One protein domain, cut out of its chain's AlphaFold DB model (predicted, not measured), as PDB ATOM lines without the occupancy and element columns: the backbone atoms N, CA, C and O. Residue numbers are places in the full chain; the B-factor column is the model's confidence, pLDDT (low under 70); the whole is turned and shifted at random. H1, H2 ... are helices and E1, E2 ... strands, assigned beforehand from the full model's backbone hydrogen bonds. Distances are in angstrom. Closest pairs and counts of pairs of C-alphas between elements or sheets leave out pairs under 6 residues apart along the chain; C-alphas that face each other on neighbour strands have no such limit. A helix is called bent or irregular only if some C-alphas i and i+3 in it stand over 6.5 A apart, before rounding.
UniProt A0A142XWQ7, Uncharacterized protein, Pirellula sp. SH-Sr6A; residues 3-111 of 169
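What this domain is: This is residues 3 to 111 of the 169 residues of an uncharacterized protein of Pirellula sp. SH-Sr6A (UniProt A0A142XWQ7). One long helix, H3, runs along the longest axis, and three helices cross it in a row on one of its sides, H2 at its first residues, H1 next and H5 toward its last residues. Beyond this row H4 packs on H5 at the far end, while a small strand hairpin, E1 and E2, sits by the first half of H3, and residues 31 to 36 of the long link from H1 to H2 stick out. The printed part has 109 residues with two named strands and five named helices, in the order E1, E2, H1, H2, H3, H4, H5; the sheet is E1 - E2, antiparallel. The class is mostly helix, and the helices that touch are mostly crossed. The whole is compact, with a radius of gyration of the C-alphas of 14.8 A, and spans 43 by 30 by 20 A.

How they stand to each other: E1, residues 3 to 5, and E2, residues 8 to 11, form an antiparallel hairpin, their directions at 157 degrees. C-alphas 4 and 9 face each other at 4.3 A; N 3 and O 10 are within hydrogen-bond range at 3.0 A, as are N 8 and O 5 at 2.9 A. H1, residues 14 to 27, and H2, residues 40 to 52, make a helical hairpin and run opposite ways at 37 degrees, a tilt only just steep. They touch through residues 21 to 25 of H1 and 42 to 46 of H2, the closest C-alphas being those of Phe 24 and Phe 42, 6.7 A apart. H3, residues 60 to 80, touches H2 with its residues 60 to 67 alone, about perpendicular at 87 degrees; the closest C-alphas, of Ser 47 and Ala 63, are 5.0 A apart. With residues 67 to 74 alone H3 touches H1, opposite ways at a steep tilt of 68 degrees, only just short of about perpendicular; the closest C-alphas, of Tyr 18 and Val 70, are 6.6 A apart. The closest C-alphas of E1 and H3, those of Ile 5 and Ala 62, are 5.6 A apart, while E2 and H3 are apart. H4, residues 82 to 90, and H3 meet only through their link. H5, residues 100 to 111, touches H3 at residues 74 to 80 of H3 alone, only just about perpendicular at 70.2 degrees, with the C-alphas of Lys 78 and Gly 105 closest at 4.6 A. H5 touches H4, only just about perpendicular at 70.1 degrees, with the C-alphas of Ala 85 and Phe 106 closest at 4.8 A. H5 touches H1 through residues 100 to 104 of H5 and 14 to 15 of H1, the same way at a steep tilt of 43 degrees; the closest C-alphas, of Val 15 and Leu 104, are 6.0 A apart. H2 and H5 are apart. Every O i to N i+4 pair is within hydrogen-bond range in H1, H2, H3 and H4; in H5 7 of 8 are.

Where its parts are: E1 begins at C-alpha 3, (101.559, 92.914, 200.210), and measures 6.3 A from first to last C-alpha; E2 measures 10.2 A. H1 measures 20.0 A and H2 18.3 A. H3, the longest helix, runs 30.2 A from C-alpha 60 at (88.504, 92.682, 191.281) to C-alpha 80. H4 measures 12.4 A. H5 measures 18.4 A and ends at C-alpha 111, (112.649, 112.190, 182.942); it is irregular, with C-alphas 108 and 111 7.4 A apart.

The domain as a whole: The two C-alphas farthest apart, those of Asp 57 and Tyr 91, are 44.2 A apart. The printed part has no cut. The link from H1 to H2, residues 28 to 39, is long, and its residues 31 to 36 stand free. The mean pLDDT of the printed part is 83.8; residue 3, residues 5 to 8 and residues 31 to 37 are under 70.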
ATOM      1  N   ILE A   3     102.901  92.359 200.369       69.56
ATOM      2  CA  ILE A   3     101.559  92.914 200.210       69.56
ATOM      3  C   ILE A   3     100.572  91.871 200.699       69.56
ATOM      4  O   ILE A   3     100.614  90.714 200.274       69.56
ATOM      5  N   THR A   4      99.679  92.309 201.575       71.88
ATOM      6  CA  THR A   4      98.491  91.553 201.951       71.88
ATOM      7  C   THR A   4      97.307  92.167 201.226       71.88
ATOM      8  O   THR A   4      97.074  93.370 201.343       71.88
ATOM      9  N   ILE A   5      96.598  91.349 200.453       68.62
ATOM     10  CA  ILE A   5      95.406  91.756 199.709       68.62
ATOM     11  C   ILE A   5      94.291  90.772 200.043       68.62
ATOM     12  O   ILE A   5      94.491  89.563 199.910       68.62
ATOM     13  N   ASP A   6      93.142  91.292 200.476       63.97
ATOM     14  CA  ASP A   6      92.043  90.535 201.088       63.97
ATOM     15  C   ASP A   6      92.532  89.630 202.246       63.97
ATOM     16  O   ASP A   6      92.542  90.055 203.399       63.97
ATOM     17  N   THR A   7      92.987  88.409 201.949       61.91
ATOM     18  CA  THR A   7      93.532  87.423 202.909       61.91
ATOM     19  C   THR A   7      94.807  86.722 202.424       61.91
ATOM     20  O   THR A   7      95.365  85.890 203.138       61.91
ATOM     21  N   THR A   8      95.290  87.051 201.222       65.38
ATOM     22  CA  THR A   8      96.490  86.440 200.638       65.38
ATOM     23  C   THR A   8      97.685  87.360 200.842       65.38
ATOM     24  O   THR A   8      97.679  88.517 200.411       65.38
ATOM     25  N   THR A   9      98.731  86.841 201.480       75.12
ATOM     26  CA  THR A   9     100.014  87.532 201.613       75.12
ATOM     27  C   THR A   9     100.993  86.974 200.596       75.12
ATOM     28  O   THR A   9     101.269  85.777 200.570       75.12
ATOM     29  N   GLY A  10     101.543  87.859 199.772       77.38
ATOM     30  CA  GLY A  10     102.562  87.517 198.792       77.38
ATOM     31  C   GLY A  10     103.691  88.536 198.799       77.38
ATOM     32  O   GLY A  10     103.537  89.675 199.251       77.38
ATOM     33  N   THR A  11     104.847  88.125 198.286       82.50
ATOM     34  CA  THR A  11     105.964  89.043 198.060       82.50
ATOM     35  C   THR A  11     106.035  89.389 196.588       82.50
ATOM     36  O   THR A  11     106.159  88.509 195.740       82.50
ATOM     37  N   ILE A  12     106.014  90.684 196.288       85.56
ATOM     38  CA  ILE A  12     106.186  91.181 194.928       85.56
ATOM     39  C   ILE A  12     107.191  92.331 194.901       85.56
ATOM     40  O   ILE A  12     107.334  93.091 195.867       85.56
ATOM     41  N   SER A  13     107.945  92.431 193.807       87.81
ATOM     42  CA  SER A  13     108.784  93.604 193.552       87.81
ATOM     43  C   SER A  13     107.882  94.804 193.283       87.81
ATOM     44  O   SER A  13     106.930  94.718 192.504       87.81
ATOM     45  N   LEU A  14     108.200  95.924 193.928       84.81
ATOM     46  CA  LEU A  14     107.452  97.167 193.783       84.81
ATOM     47  C   LEU A  14     107.672  97.754 192.384       84.81
ATOM     48  O   LEU A  14     106.721  98.182 191.736       84.81
ATOM     49  N   VAL A  15     108.901  97.668 191.867       87.44
ATOM     50  CA  VAL A  15     109.222  98.079 190.491       87.44
ATOM     51  C   VAL A  15     108.465  97.223 189.472       87.44
ATOM     52  O   VAL A  15     107.936  97.748 188.489       87.44
ATOM     53  N   LYS A  16     108.370  95.906 189.703       89.50
ATOM     54  CA  LYS A  16     107.615  94.991 188.831       89.50
ATOM     55  C   LYS A  16     106.117  95.325 188.829       89.50
ATOM     56  O   LYS A  16     105.512  95.356 187.760       89.50
ATOM     57  N   ALA A  17     105.551  95.607 190.003       89.31
ATOM     58  CA  ALA A  17     104.162  96.030 190.167       89.31
ATOM     59  C   ALA A  17     103.863  97.349 189.439       89.31
ATOM     60  O   ALA A  17     102.930  97.410 188.640       89.31
ATOM     61  N   TYR A  18     104.696  98.370 189.656       88.81
ATOM     62  CA  TYR A  18     104.567  99.673 189.003       88.81
ATOM     63  C   TYR A  18     104.592  99.559 187.472       88.81
ATOM     64  O   TYR A  18     103.695 100.055 186.795       88.81
ATOM     65  N   ARG A  19     105.570  98.832 186.911       89.50
ATOM     66  CA  ARG A  19     105.682  98.644 185.453       89.50
ATOM     67  C   ARG A  19     104.484  97.908 184.854       89.50
ATOM     68  O   ARG A  19     104.085  98.217 183.734       89.50
ATOM     69  N   ALA A  20     103.930  96.930 185.570       90.50
ATOM     70  CA  ALA A  20     102.739  96.219 185.119       90.50
ATOM     71  C   ALA A  20     101.522  97.154 185.068       90.50
ATOM     72  O   ALA A  20     100.851  97.214 184.042       90.50
ATOM     73  N   ILE A  21     101.296  97.934 186.132       89.31
ATOM     74  CA  ILE A  21     100.211  98.923 186.198       89.31
ATOM     75  C   ILE A  21     100.347  99.961 185.082       89.31
ATOM     76  O   ILE A  21      99.400 100.131 184.321       89.31
ATOM     77  N   ALA A  22     101.530 100.557 184.906       85.75
ATOM     78  CA  ALA A  22     101.770 101.543 183.851       85.75
ATOM     79  C   ALA A  22     101.481 100.977 182.446       85.75
ATOM     80  O   ALA A  22     100.896 101.650 181.598       85.75
ATOM     81  N   LYS A  23     101.826  99.703 182.200       88.69
ATOM     82  CA  LYS A  23     101.506  99.015 180.940       88.69
ATOM     83  C   LYS A  23      99.997  98.827 180.751       88.69
ATOM     84  O   LYS A  23      99.503  98.978 179.635       88.69
ATOM     85  N   PHE A  24      99.268  98.478 181.809       89.50
ATOM     86  CA  PHE A  24      97.811  98.330 181.749       89.50
ATOM     87  C   PHE A  24      97.121  99.672 181.509       89.50
ATOM     88  O   PHE A  24      96.249  99.746 180.643       89.50
ATOM     89  N   GLU A  25      97.569 100.727 182.192       85.06
ATOM     90  CA  GLU A  25      97.091 102.097 181.993       85.06
ATOM     91  C   GLU A  25      97.298 102.540 180.539       85.06
ATOM     92  O   GLU A  25      96.342 102.951 179.880       85.06
ATOM     93  N   GLN A  26      98.496 102.328 179.985       83.81
ATOM     94  CA  GLN A  26      98.782 102.620 178.580       83.81
ATOM     95  C   GLN A  26      97.900 101.806 177.619       83.81
ATOM     96  O   GLN A  26      97.378 102.353 176.652       83.81
ATOM     97  N   SER A  27      97.701 100.508 177.881       84.06
ATOM     98  CA  SER A  27      96.917  99.623 177.001       84.06
ATOM     99  C   SER A  27      95.428  99.967 176.931       84.06
ATOM    100  O   SER A  27      94.731  99.530 176.015       84.06
ATOM    101  N   LEU A  28      94.933 100.705 177.922       82.12
ATOM    102  CA  LEU A  28      93.540 101.124 178.024       82.12
ATOM    103  C   LEU A  28      93.367 102.625 177.791       82.12
ATOM    104  O   LEU A  28      92.282 103.135 178.061       82.12
ATOM    105  N   GLU A  29      94.416 103.306 177.312       74.19
ATOM    106  CA  GLU A  29      94.440 104.759 177.089       74.19
ATOM    107  C   GLU A  29      93.971 105.538 178.323       74.19
ATOM    108  O   GLU A  29      93.323 106.582 178.244       74.19
ATOM    109  N   ILE A  30      94.300 105.007 179.498       70.69
ATOM    110  CA  ILE A  30      94.013 105.639 180.771       70.69
ATOM    111  C   ILE A  30      95.045 106.756 180.955       70.69
ATOM    112  O   ILE A  30      96.154 106.541 181.439       70.69
ATOM    113  N   THR A  31      94.697 107.968 180.528       56.81
ATOM    114  CA  THR A  31      95.476 109.172 180.819       56.81
ATOM    115  C   THR A  31      95.233 109.585 182.267       56.81
ATOM    116  O   THR A  31      94.099 109.813 182.689       56.81
ATOM    117  N   ALA A  32      96.307 109.668 183.052       53.19
ATOM    118  CA  ALA A  32      96.278 110.062 184.456       53.19
ATOM    119  C   ALA A  32      95.968 111.562 184.622       53.19
ATOM    120  O   ALA A  32      96.811 112.351 185.030       53.19
ATOM    121  N   THR A  33      94.741 111.977 184.311       43.00
ATOM    122  CA  THR A  33      94.236 113.323 184.601       43.00
ATOM    123  C   THR A  33      93.380 113.279 185.862       43.00
ATOM    124  O   THR A  33      92.155 113.183 185.811       43.00
ATOM    125  N   GLY A  34      94.049 113.297 187.015       38.59
ATOM    126  CA  GLY A  34      93.545 113.810 188.297       38.59
ATOM    127  C   GLY A  34      92.453 113.039 189.049       38.59
ATOM    128  O   GLY A  34      92.413 113.145 190.266       38.59
ATOM    129  N   ASN A  35      91.592 112.253 188.396       46.78
ATOM    130  CA  ASN A  35      90.516 111.502 189.059       46.78
ATOM    131  C   ASN A  35      90.207 110.201 188.312       46.78
ATOM    132  O   ASN A  35      89.178 110.047 187.651       46.78
ATOM    133  N   LEU A  36      91.120 109.242 188.418       59.44
ATOM    134  CA  LEU A  36      90.967 107.933 187.802       59.44
ATOM    135  C   LEU A  36      90.027 107.046 188.623       59.44
ATOM    136  O   LEU A  36      90.365 106.598 189.716       59.44
ATOM    137  N   ARG A  37      88.843 106.755 188.076       65.44
ATOM    138  CA  ARG A  37      88.053 105.592 188.497       65.44
ATOM    139  C   ARG A  37      88.526 104.400 187.658       65.44
ATOM    140  O   ARG A  37      88.290 104.411 186.450       65.44
ATOM    141  N   PRO A  38      89.204 103.398 188.244       73.62
ATOM    142  CA  PRO A  38      89.664 102.242 187.486       73.62
ATOM    143  C   PRO A  38      88.457 101.532 186.866       73.62
ATOM    144  O   PRO A  38      87.451 101.286 187.534       73.62
ATOM    145  N   THR A  39      88.533 101.225 185.572       85.06
ATOM    146  CA  THR A  39      87.459 100.506 184.876       85.06
ATOM    147  C   THR A  39      87.459  99.030 185.277       85.06
ATOM    148  O   THR A  39      88.494  98.475 185.646       85.06
ATOM    149  N   ILE A  40      86.318  98.344 185.142       88.25
ATOM    150  CA  ILE A  40      86.246  96.886 185.366       88.25
ATOM    151  C   ILE A  40      87.262  96.150 184.478       88.25
ATOM    152  O   ILE A  40      87.910  95.208 184.926       88.25
ATOM    153  N   LYS A  41      87.462  96.622 183.240       89.25
ATOM    154  CA  LYS A  41      88.446  96.069 182.299       89.25
ATOM    155  C   LYS A  41      89.882  96.194 182.825       89.25
ATOM    156  O   LYS A  41      90.628  95.221 182.769       89.25
ATOM    157  N   PHE A  42      90.243  97.353 183.376       90.50
ATOM    158  CA  PHE A  42      91.543  97.573 184.017       90.50
ATOM    159  C   PHE A  42      91.746  96.650 185.225       90.50
ATOM    160  O   PHE A  42      92.747  95.941 185.309       90.50
ATOM    161  N   LEU A  43      90.759  96.579 186.123       92.06
ATOM    162  CA  LEU A  43      90.816  95.691 187.291       92.06
ATOM    163  C   LEU A  43      90.886  94.206 186.888       92.06
ATOM    164  O   LEU A  43      91.529  93.404 187.565       92.06
ATOM    165  N   GLY A  44      90.287  93.836 185.754       93.44
ATOM    166  CA  GLY A  44      90.424  92.513 185.145       93.44
ATOM    167  C   GLY A  44      91.867  92.186 184.743       93.44
ATOM    168  O   GLY A  44      92.352  91.099 185.048       93.44
ATOM    169  N   GLN A  45      92.583  93.130 184.123       93.69
ATOM    170  CA  GLN A  45      94.001  92.949 183.777       93.69
ATOM    171  C   GLN A  45      94.885  92.846 185.023       93.69
ATOM    172  O   GLN A  45      95.729  91.956 185.109       93.69
ATOM    173  N   VAL A  46      94.653  93.711 186.015       92.88
ATOM    174  CA  VAL A  46      95.408  93.699 187.275       92.88
ATOM    175  C   VAL A  46      95.172  92.399 188.049       92.88
ATOM    176  O   VAL A  46      96.134  91.781 188.493       92.88
ATOM    177  N   SER A  47      93.922  91.936 188.173       93.81
ATOM    178  CA  SER A  47      93.612  90.660 188.843       93.81
ATOM    179  C   SER A  47      94.211  89.456 188.114       93.81
ATOM    180  O   SER A  47      94.775  88.578 188.763       93.81
ATOM    181  N   GLY A  48      94.152  89.422 186.777       93.94
ATOM    182  CA  GLY A  48      94.822  88.392 185.976       93.94
ATOM    183  C   GLY A  48      96.323  88.345 186.252       93.94
ATOM    184  O   GLY A  48      96.857  87.299 186.600       93.94
ATOM    185  N   TRP A  49      96.977  89.504 186.220       95.00
ATOM    186  CA  TRP A  49      98.403  89.594 186.502       95.00
ATOM    187  C   TRP A  49      98.762  89.215 187.944       95.00
ATOM    188  O   TRP A  49      99.789  88.580 188.171       95.00
ATOM    189  N   LEU A  50      97.931  89.567 188.929       92.25
ATOM    190  CA  LEU A  50      98.127  89.143 190.316       92.25
ATOM    191  C   LEU A  50      98.072  87.614 190.446       92.25
ATOM    192  O   LEU A  50      98.949  87.036 191.091       92.25
ATOM    193  N   ARG A  51      97.117  86.953 189.777       91.69
ATOM    194  CA  ARG A  51      97.042  85.482 189.727       91.69
ATOM    195  C   ARG A  51      98.306  84.866 189.136       91.69
ATOM    196  O   ARG A  51      98.891  83.983 189.755       91.69
ATOM    197  N   ASP A  52      98.801  85.416 188.030       91.88
ATOM    198  CA  ASP A  52     100.052  84.971 187.396       91.88
ATOM    199  C   ASP A  52     101.295  85.164 188.291       91.88
ATOM    200  O   ASP A  52     102.360  84.607 188.025       91.88
ATOM    201  N   ASN A  53     101.183  85.966 189.356       89.31
ATOM    202  CA  ASN A  53     102.248  86.240 190.322       89.31
ATOM    203  C   ASN A  53     101.984  85.605 191.701       89.31
ATOM    204  O   ASN A  53     102.575  86.035 192.692       89.31
ATOM    205  N   GLY A  54     101.135  84.574 191.764       86.94
ATOM    206  CA  GLY A  54     100.936  83.747 192.959       86.94
ATOM    207  C   GLY A  54      99.798  84.194 193.877       86.94
ATOM    208  O   GLY A  54      99.612  83.602 194.938       86.94
ATOM    209  N   PHE A  55      99.009  85.195 193.482       87.94
ATOM    210  CA  PHE A  55      97.782  85.581 194.184       87.94
ATOM    211  C   PHE A  55      96.581  84.887 193.527       87.94
ATOM    212  O   PHE A  55      95.776  85.527 192.853       87.94
ATOM    213  N   ASN A  56      96.502  83.560 193.675       83.81
ATOM    214  CA  ASN A  56      95.593  82.683 192.917       83.81
ATOM    215  C   ASN A  56      94.110  83.093 192.993       83.81
ATOM    216  O   ASN A  56      93.393  82.968 192.001       83.81
ATOM    217  N   ASP A  57      93.687  83.669 194.119       85.06
ATOM    218  CA  ASP A  57      92.305  84.103 194.359       85.06
ATOM    219  C   ASP A  57      92.114  85.624 194.215       85.06
ATOM    220  O   ASP A  57      91.181  86.200 194.773       85.06
ATOM    221  N   ALA A  58      92.990  86.314 193.469       87.88
ATOM    222  CA  ALA A  58      92.888  87.760 193.289       87.88
ATOM    223  C   ALA A  58      91.563  88.155 192.607       87.88
ATOM    224  O   ALA A  58      91.342  87.927 191.410       87.88
ATOM    225  N   THR A  59      90.685  88.784 193.388       91.88
ATOM    226  CA  THR A  59      89.403  89.341 192.949       91.88
ATOM    227  C   THR A  59      89.574  90.721 192.297       91.88
ATOM    228  O   THR A  59      90.653  91.319 192.309       91.88
ATOM    229  N   LEU A  60      88.496  91.282 191.735       91.88
ATOM    230  CA  LEU A  60      88.504  92.682 191.281       91.88
ATOM    231  C   LEU A  60      88.704  93.662 192.451       91.88
ATOM    232  O   LEU A  60      89.354  94.692 192.279       91.88
ATOM    233  N   SER A  61      88.196  93.325 193.639       90.00
ATOM    234  CA  SER A  61      88.418  94.096 194.866       90.00
ATOM    235  C   SER A  61      89.888  94.057 195.285       90.00
ATOM    236  O   SER A  61      90.467  95.102 195.580       90.00
ATOM    237  N   ALA A  62      90.516  92.881 195.206       89.00
ATOM    238  CA  ALA A  62      91.943  92.709 195.446       89.00
ATOM    239  C   ALA A  62      92.786  93.553 194.477       89.00
ATOM    240  O   ALA A  62      93.688  94.287 194.884       89.00
ATOM    241  N   ALA A  63      92.448  93.512 193.186       90.94
ATOM    242  CA  ALA A  63      93.096  94.326 192.164       90.94
ATOM    243  C   ALA A  63      92.981  95.832 192.442       90.94
ATOM    244  O   ALA A  63      93.949  96.573 192.260       90.94
ATOM    245  N   TRP A  64      91.820  96.286 192.918       89.62
ATOM    246  CA  TRP A  64      91.602  97.685 193.281       89.62
ATOM    247  C   TRP A  64      92.458  98.110 194.481       89.62
ATOM    248  O   TRP A  64      93.143  99.132 194.411       89.62
ATOM    249  N   GLN A  65      92.476  97.308 195.551       88.12
ATOM    250  CA  GLN A  65      93.317  97.562 196.728       88.12
ATOM    251  C   GLN A  65      94.801  97.607 196.347       88.12
ATOM    252  O   GLN A  65      95.513  98.535 196.730       88.12
ATOM    253  N   PHE A  66      95.256  96.639 195.547       89.88
ATOM    254  CA  PHE A  66      96.631  96.572 195.065       89.88
ATOM    255  C   PHE A  66      97.028  97.818 194.275       89.88
ATOM    256  O   PHE A  66      98.057  98.426 194.568       89.88
ATOM    257  N   TRP A  67      96.202  98.234 193.312       88.81
ATOM    258  CA  TRP A  67      96.459  99.433 192.515       88.81
ATOM    259  C   TRP A  67      96.563 100.688 193.390       88.81
ATOM    260  O   TRP A  67      97.495 101.473 193.225       88.81
ATOM    261  N   ILE A  68      95.683 100.844 194.387       86.75
ATOM    262  CA  ILE A  68      95.760 101.958 195.343       86.75
ATOM    263  C   ILE A  68      97.051 101.925 196.155       86.75
ATOM    264  O   ILE A  68      97.689 102.966 196.319       86.75
ATOM    265  N   ILE A  69      97.433 100.757 196.679       86.62
ATOM    266  CA  ILE A  69      98.658 100.603 197.471       86.62
ATOM    267  C   ILE A  69      99.872 100.993 196.629       86.62
ATOM    268  O   ILE A  69     100.683 101.805 197.072       86.62
ATOM    269  N   VAL A  70      99.973 100.467 195.405       87.62
ATOM    270  CA  VAL A  70     101.088 100.786 194.507       87.62
ATOM    271  C   VAL A  70     101.102 102.276 194.179       87.62
ATOM    272  O   VAL A  70     102.147 102.896 194.337       87.62
ATOM    273  N   ASN A  71      99.967 102.883 193.825       84.88
ATOM    274  CA  ASN A  71      99.907 104.315 193.518       84.88
ATOM    275  C   ASN A  71     100.296 105.200 194.703       84.88
ATOM    276  O   ASN A  71     101.059 106.148 194.531       84.88
ATOM    277  N   ARG A  72      99.822 104.889 195.914       84.31
ATOM    278  CA  ARG A  72     100.196 105.640 197.122       84.31
ATOM    279  C   ARG A  72     101.691 105.556 197.394       84.31
ATOM    280  O   ARG A  72     102.307 106.571 197.698       84.31
ATOM    281  N   LEU A  73     102.271 104.365 197.253       83.38
ATOM    282  CA  LEU A  73     103.711 104.176 197.398       83.38
ATOM    283  C   LEU A  73     104.488 104.905 196.301       83.38
ATOM    284  O   LEU A  73     105.531 105.479 196.594       83.38
ATOM    285  N   CYS A  74     103.969 104.937 195.071       82.69
ATOM    286  CA  CYS A  74     104.566 105.700 193.981       82.69
ATOM    287  C   CYS A  74     104.620 107.187 194.321       82.69
ATOM    288  O   CYS A  74     105.721 107.729 194.385       82.69
ATOM    289  N   VAL A  75     103.480 107.802 194.639       83.19
ATOM    290  CA  VAL A  75     103.407 109.222 195.018       83.19
ATOM    291  C   VAL A  75     104.334 109.518 196.197       83.19
ATOM    292  O   VAL A  75     105.174 110.405 196.112       83.19
ATOM    293  N   HIS A  76     104.271 108.710 197.258       83.25
ATOM    294  CA  HIS A  76     105.124 108.903 198.427       83.25
ATOM    295  C   HIS A  76     106.625 108.804 198.099       83.25
ATOM    296  O   HIS A  76     107.412 109.634 198.550       83.25
ATOM    297  N   SER A  77     107.032 107.809 197.302       84.56
ATOM    298  CA  SER A  77     108.438 107.627 196.909       84.56
ATOM    299  C   SER A  77     108.951 108.719 195.969       84.56
ATOM    300  O   SER A  77     110.135 109.040 196.023       84.56
ATOM    301  N   LYS A  78     108.082 109.299 195.127       83.69
ATOM    302  CA  LYS A  78     108.445 110.398 194.229       83.69
ATOM    303  C   LYS A  78     108.908 111.609 195.031       83.69
ATOM    304  O   LYS A  78     109.987 112.125 194.755       83.69
ATOM    305  N   ASP A  79     108.115 111.995 196.027       83.25
ATOM    306  CA  ASP A  79     108.337 113.212 196.810       83.25
ATOM    307  C   ASP A  79     109.456 113.025 197.844       83.25
ATOM    308  O   ASP A  79     110.298 113.898 198.033       83.25
ATOM    309  N   THR A  80     109.499 111.865 198.505       85.00
ATOM    310  CA  THR A  80     110.441 111.627 199.615       85.00
ATOM    311  C   THR A  80     111.887 111.457 199.133       85.00
ATOM    312  O   THR A  80     112.817 111.711 199.891       85.00
ATOM    313  N   ILE A  81     112.082 111.026 197.882       87.25
ATOM    314  CA  ILE A  81     113.386 110.599 197.345       87.25
ATOM    315  C   ILE A  81     113.822 111.506 196.184       87.25
ATOM    316  O   ILE A  81     114.768 111.180 195.476       87.25
ATOM    317  N   GLU A  82     113.161 112.647 195.943       87.88
ATOM    318  CA  GLU A  82     113.531 113.533 194.824       87.88
ATOM    319  C   GLU A  82     115.009 113.953 194.910       87.88
ATOM    320  O   GLU A  82     115.751 113.793 193.940       87.88
ATOM    321  N   THR A  83     115.451 114.413 196.084       87.81
ATOM    322  CA  THR A  83     116.837 114.848 196.316       87.81
ATOM    323  C   THR A  83     117.838 113.713 196.102       87.81
ATOM    324  O   THR A  83     118.836 113.888 195.404       87.81
ATOM    325  N   ASP A  84     117.571 112.532 196.660       87.69
ATOM    326  CA  ASP A  84     118.477 111.385 196.541       87.69
ATOM    327  C   ASP A  84     118.522 110.857 195.101       87.69
ATOM    328  O   ASP A  84     119.586 110.482 194.605       87.69
ATOM    329  N   ALA A  85     117.389 110.884 194.391       88.00
ATOM    330  CA  ALA A  85     117.324 110.552 192.974       88.00
ATOM    331  C   ALA A  85     118.127 111.545 192.121       88.00
ATOM    332  O   ALA A  85     118.815 111.130 191.185       88.00
ATOM    333  N   GLU A  86     118.074 112.837 192.451       88.69
ATOM    334  CA  GLU A  86     118.864 113.876 191.790       88.69
ATOM    335  C   GLU A  86     120.366 113.649 191.992       88.69
ATOM    336  O   GLU A  86     121.116 113.609 191.013       88.69
ATOM    337  N   VAL A  87     120.804 113.405 193.230       88.62
ATOM    338  CA  VAL A  87     122.200 113.049 193.532       88.62
ATOM    339  C   VAL A  87     122.606 111.791 192.762       88.62
ATOM    340  O   VAL A  87     123.625 111.788 192.070       88.62
ATOM    341  N   ALA A  88     121.793 110.735 192.810       88.69
ATOM    342  CA  ALA A  88     122.079 109.491 192.103       88.69
ATOM    343  C   ALA A  88     122.244 109.696 190.591       88.69
ATOM    344  O   ALA A  88     123.161 109.133 189.991       88.69
ATOM    345  N   PHE A  89     121.397 110.529 189.984       91.62
ATOM    346  CA  PHE A  89     121.451 110.834 188.559       91.62
ATOM    347  C   PHE A  89     122.718 111.604 188.178       91.62
ATOM    348  O   PHE A  89     123.412 111.211 187.239       91.62
ATOM    349  N   TRP A  90     123.046 112.674 188.906       90.25
ATOM    350  CA  TRP A  90     124.187 113.531 188.574       90.25
ATOM    351  C   TRP A  90     125.542 112.868 188.819       90.25
ATOM    352  O   TRP A  90     126.479 113.104 188.057       90.25
ATOM    353  N   TYR A  91     125.642 112.012 189.838       91.00
ATOM    354  CA  TYR A  91     126.873 111.285 190.161       91.00
ATOM    355  C   TYR A  91     126.977 109.912 189.481       91.00
ATOM    356  O   TYR A  91     127.960 109.201 189.691       91.00
ATOM    357  N   GLY A  92     125.993 109.526 188.662       88.88
ATOM    358  CA  GLY A  92     126.014 108.257 187.934       88.88
ATOM    359  C   GLY A  92     125.987 107.030 188.850       88.88
ATOM    360  O   GLY A  92     126.654 106.034 188.566       88.88
ATOM    361  N   ILE A  93     125.245 107.099 189.961       88.00
ATOM    362  CA  ILE A  93     125.089 105.968 190.878       88.00
ATOM    363  C   ILE A  93     124.410 104.811 190.140       88.00
ATOM    364  O   ILE A  93     123.384 104.974 189.480       88.00
ATOM    365  N   ASP A  94     124.982 103.615 190.277       84.81
ATOM    366  CA  ASP A  94     124.424 102.394 189.706       84.81
ATOM    367  C   ASP A  94     123.058 102.072 190.334       84.81
ATOM    368  O   ASP A  94     122.960 101.663 191.497       84.81
ATOM    369  N   ALA A  95     122.001 102.205 189.530       79.31
ATOM    370  CA  ALA A  95     120.624 101.953 189.933       79.31
ATOM    371  C   ALA A  95     120.380 100.513 190.417       79.31
ATOM    372  O   ALA A  95     119.393 100.273 191.110       79.31
ATOM    373  N   SER A  96     121.248  99.544 190.095       81.94
ATOM    374  CA  SER A  96     121.125  98.170 190.597       81.94
ATOM    375  C   SER A  96     121.293  98.083 192.120       81.94
ATOM    376  O   SER A  96     120.644  97.242 192.753       81.94
ATOM    377  N   LYS A  97     122.082  99.001 192.697       86.38
ATOM    378  CA  LYS A  97     122.438  99.063 194.124       86.38
ATOM    379  C   LYS A  97     121.397  99.763 194.993       86.38
ATOM    380  O   LYS A  97     121.449  99.637 196.210       86.38
ATOM    381  N   LEU A  98     120.457 100.472 194.372       87.31
ATOM    382  CA  LEU A  98     119.359 101.137 195.063       87.31
ATOM    383  C   LEU A  98     118.357 100.108 195.619       87.31
ATOM    384  O   LEU A  98     118.098  99.060 195.007       87.31
ATOM    385  N   SER A  99     117.757 100.417 196.765       89.06
ATOM    386  CA  SER A  99     116.608  99.684 197.301       89.06
ATOM    387  C   SER A  99     115.401  99.790 196.360       89.06
ATOM    388  O   SER A  99     115.348 100.634 195.472       89.06
ATOM    389  N   GLU A 100     114.390  98.931 196.527       86.50
ATOM    390  CA  GLU A 100     113.193  98.954 195.664       86.50
ATOM    391  C   GLU A 100     112.443 100.294 195.697       86.50
ATOM    392  O   GLU A 100     111.888 100.715 194.683       86.50
ATOM    393  N   ILE A 101     112.428 100.959 196.854       85.88
ATOM    394  CA  ILE A 101     111.762 102.250 197.044       85.88
ATOM    395  C   ILE A 101     112.572 103.366 196.372       85.88
ATOM    396  O   ILE A 101     112.003 104.162 195.630       85.88
ATOM    397  N   GLU A 102     113.898 103.366 196.530       88.69
ATOM    398  CA  GLU A 102     114.786 104.313 195.842       88.69
ATOM    399  C   GLU A 102     114.770 104.116 194.324       88.69
ATOM    400  O   GLU A 102     114.705 105.087 193.578       88.69
ATOM    401  N   LYS A 103     114.746 102.864 193.845       89.50
ATOM    402  CA  LYS A 103     114.570 102.546 192.419       89.50
ATOM    403  C   LYS A 103     113.278 103.140 191.880       89.50
ATOM    404  O   LYS A 103     113.280 103.701 190.788       89.50
ATOM    405  N   LEU A 104     112.180 103.007 192.622       86.81
ATOM    406  CA  LEU A 104     110.894 103.561 192.220       86.81
ATOM    407  C   LEU A 104     110.921 105.098 192.195       86.81
ATOM    408  O   LEU A 104     110.478 105.684 191.208       86.81
ATOM    409  N   GLY A 105     111.469 105.738 193.232       86.88
ATOM    410  CA  GLY A 105     111.634 107.196 193.282       86.88
ATOM    411  C   GLY A 105     112.525 107.719 192.152       86.88
ATOM    412  O   GLY A 105     112.180 108.697 191.490       86.88
ATOM    413  N   PHE A 106     113.618 107.012 191.851       89.38
ATOM    414  CA  PHE A 106     114.506 107.324 190.734       89.38
ATOM    415  C   PHE A 106     113.795 107.200 189.383       89.38
ATOM    416  O   PHE A 106     113.853 108.124 188.577       89.38
ATOM    417  N   ILE A 107     113.082 106.093 189.136       88.38
ATOM    418  CA  ILE A 107     112.320 105.883 187.892       88.38
ATOM    419  C   ILE A 107     111.295 107.000 187.680       88.38
ATOM    420  O   ILE A 107     111.154 107.479 186.560       88.38
ATOM    421  N   GLN A 108     110.604 107.435 188.733       86.88
ATOM    422  CA  GLN A 108     109.597 108.494 188.626       86.88
ATOM    423  C   GLN A 108     110.186 109.888 188.384       86.88
ATOM    424  O   GLN A 108     109.514 110.735 187.802       86.88
ATOM    425  N   ASN A 109     111.430 110.129 188.802       89.94
ATOM    426  CA  ASN A 109     112.100 111.419 188.629       89.94
ATOM    427  C   ASN A 109     113.051 111.459 187.419       89.94
ATOM    428  O   ASN A 109     113.503 112.536 187.036       89.94
ATOM    429  N   VAL A 110     113.356 110.325 186.776       90.69
ATOM    430  CA  VAL A 110     114.418 110.254 185.756       90.69
ATOM    431  C   VAL A 110     114.184 111.190 184.568       90.69
ATOM    432  O   VAL A 110     115.129 111.811 184.089       90.69
ATOM    433  N   ASP A 111     112.945 111.339 184.099       90.62
ATOM    434  CA  ASP A 111     112.649 112.190 182.942       90.62
ATOM    435  C   ASP A 111     112.731 113.679 183.295       90.62
ATOM    436  O   ASP A 111     113.295 114.465 182.531       90.62
TER     437      ASP A 111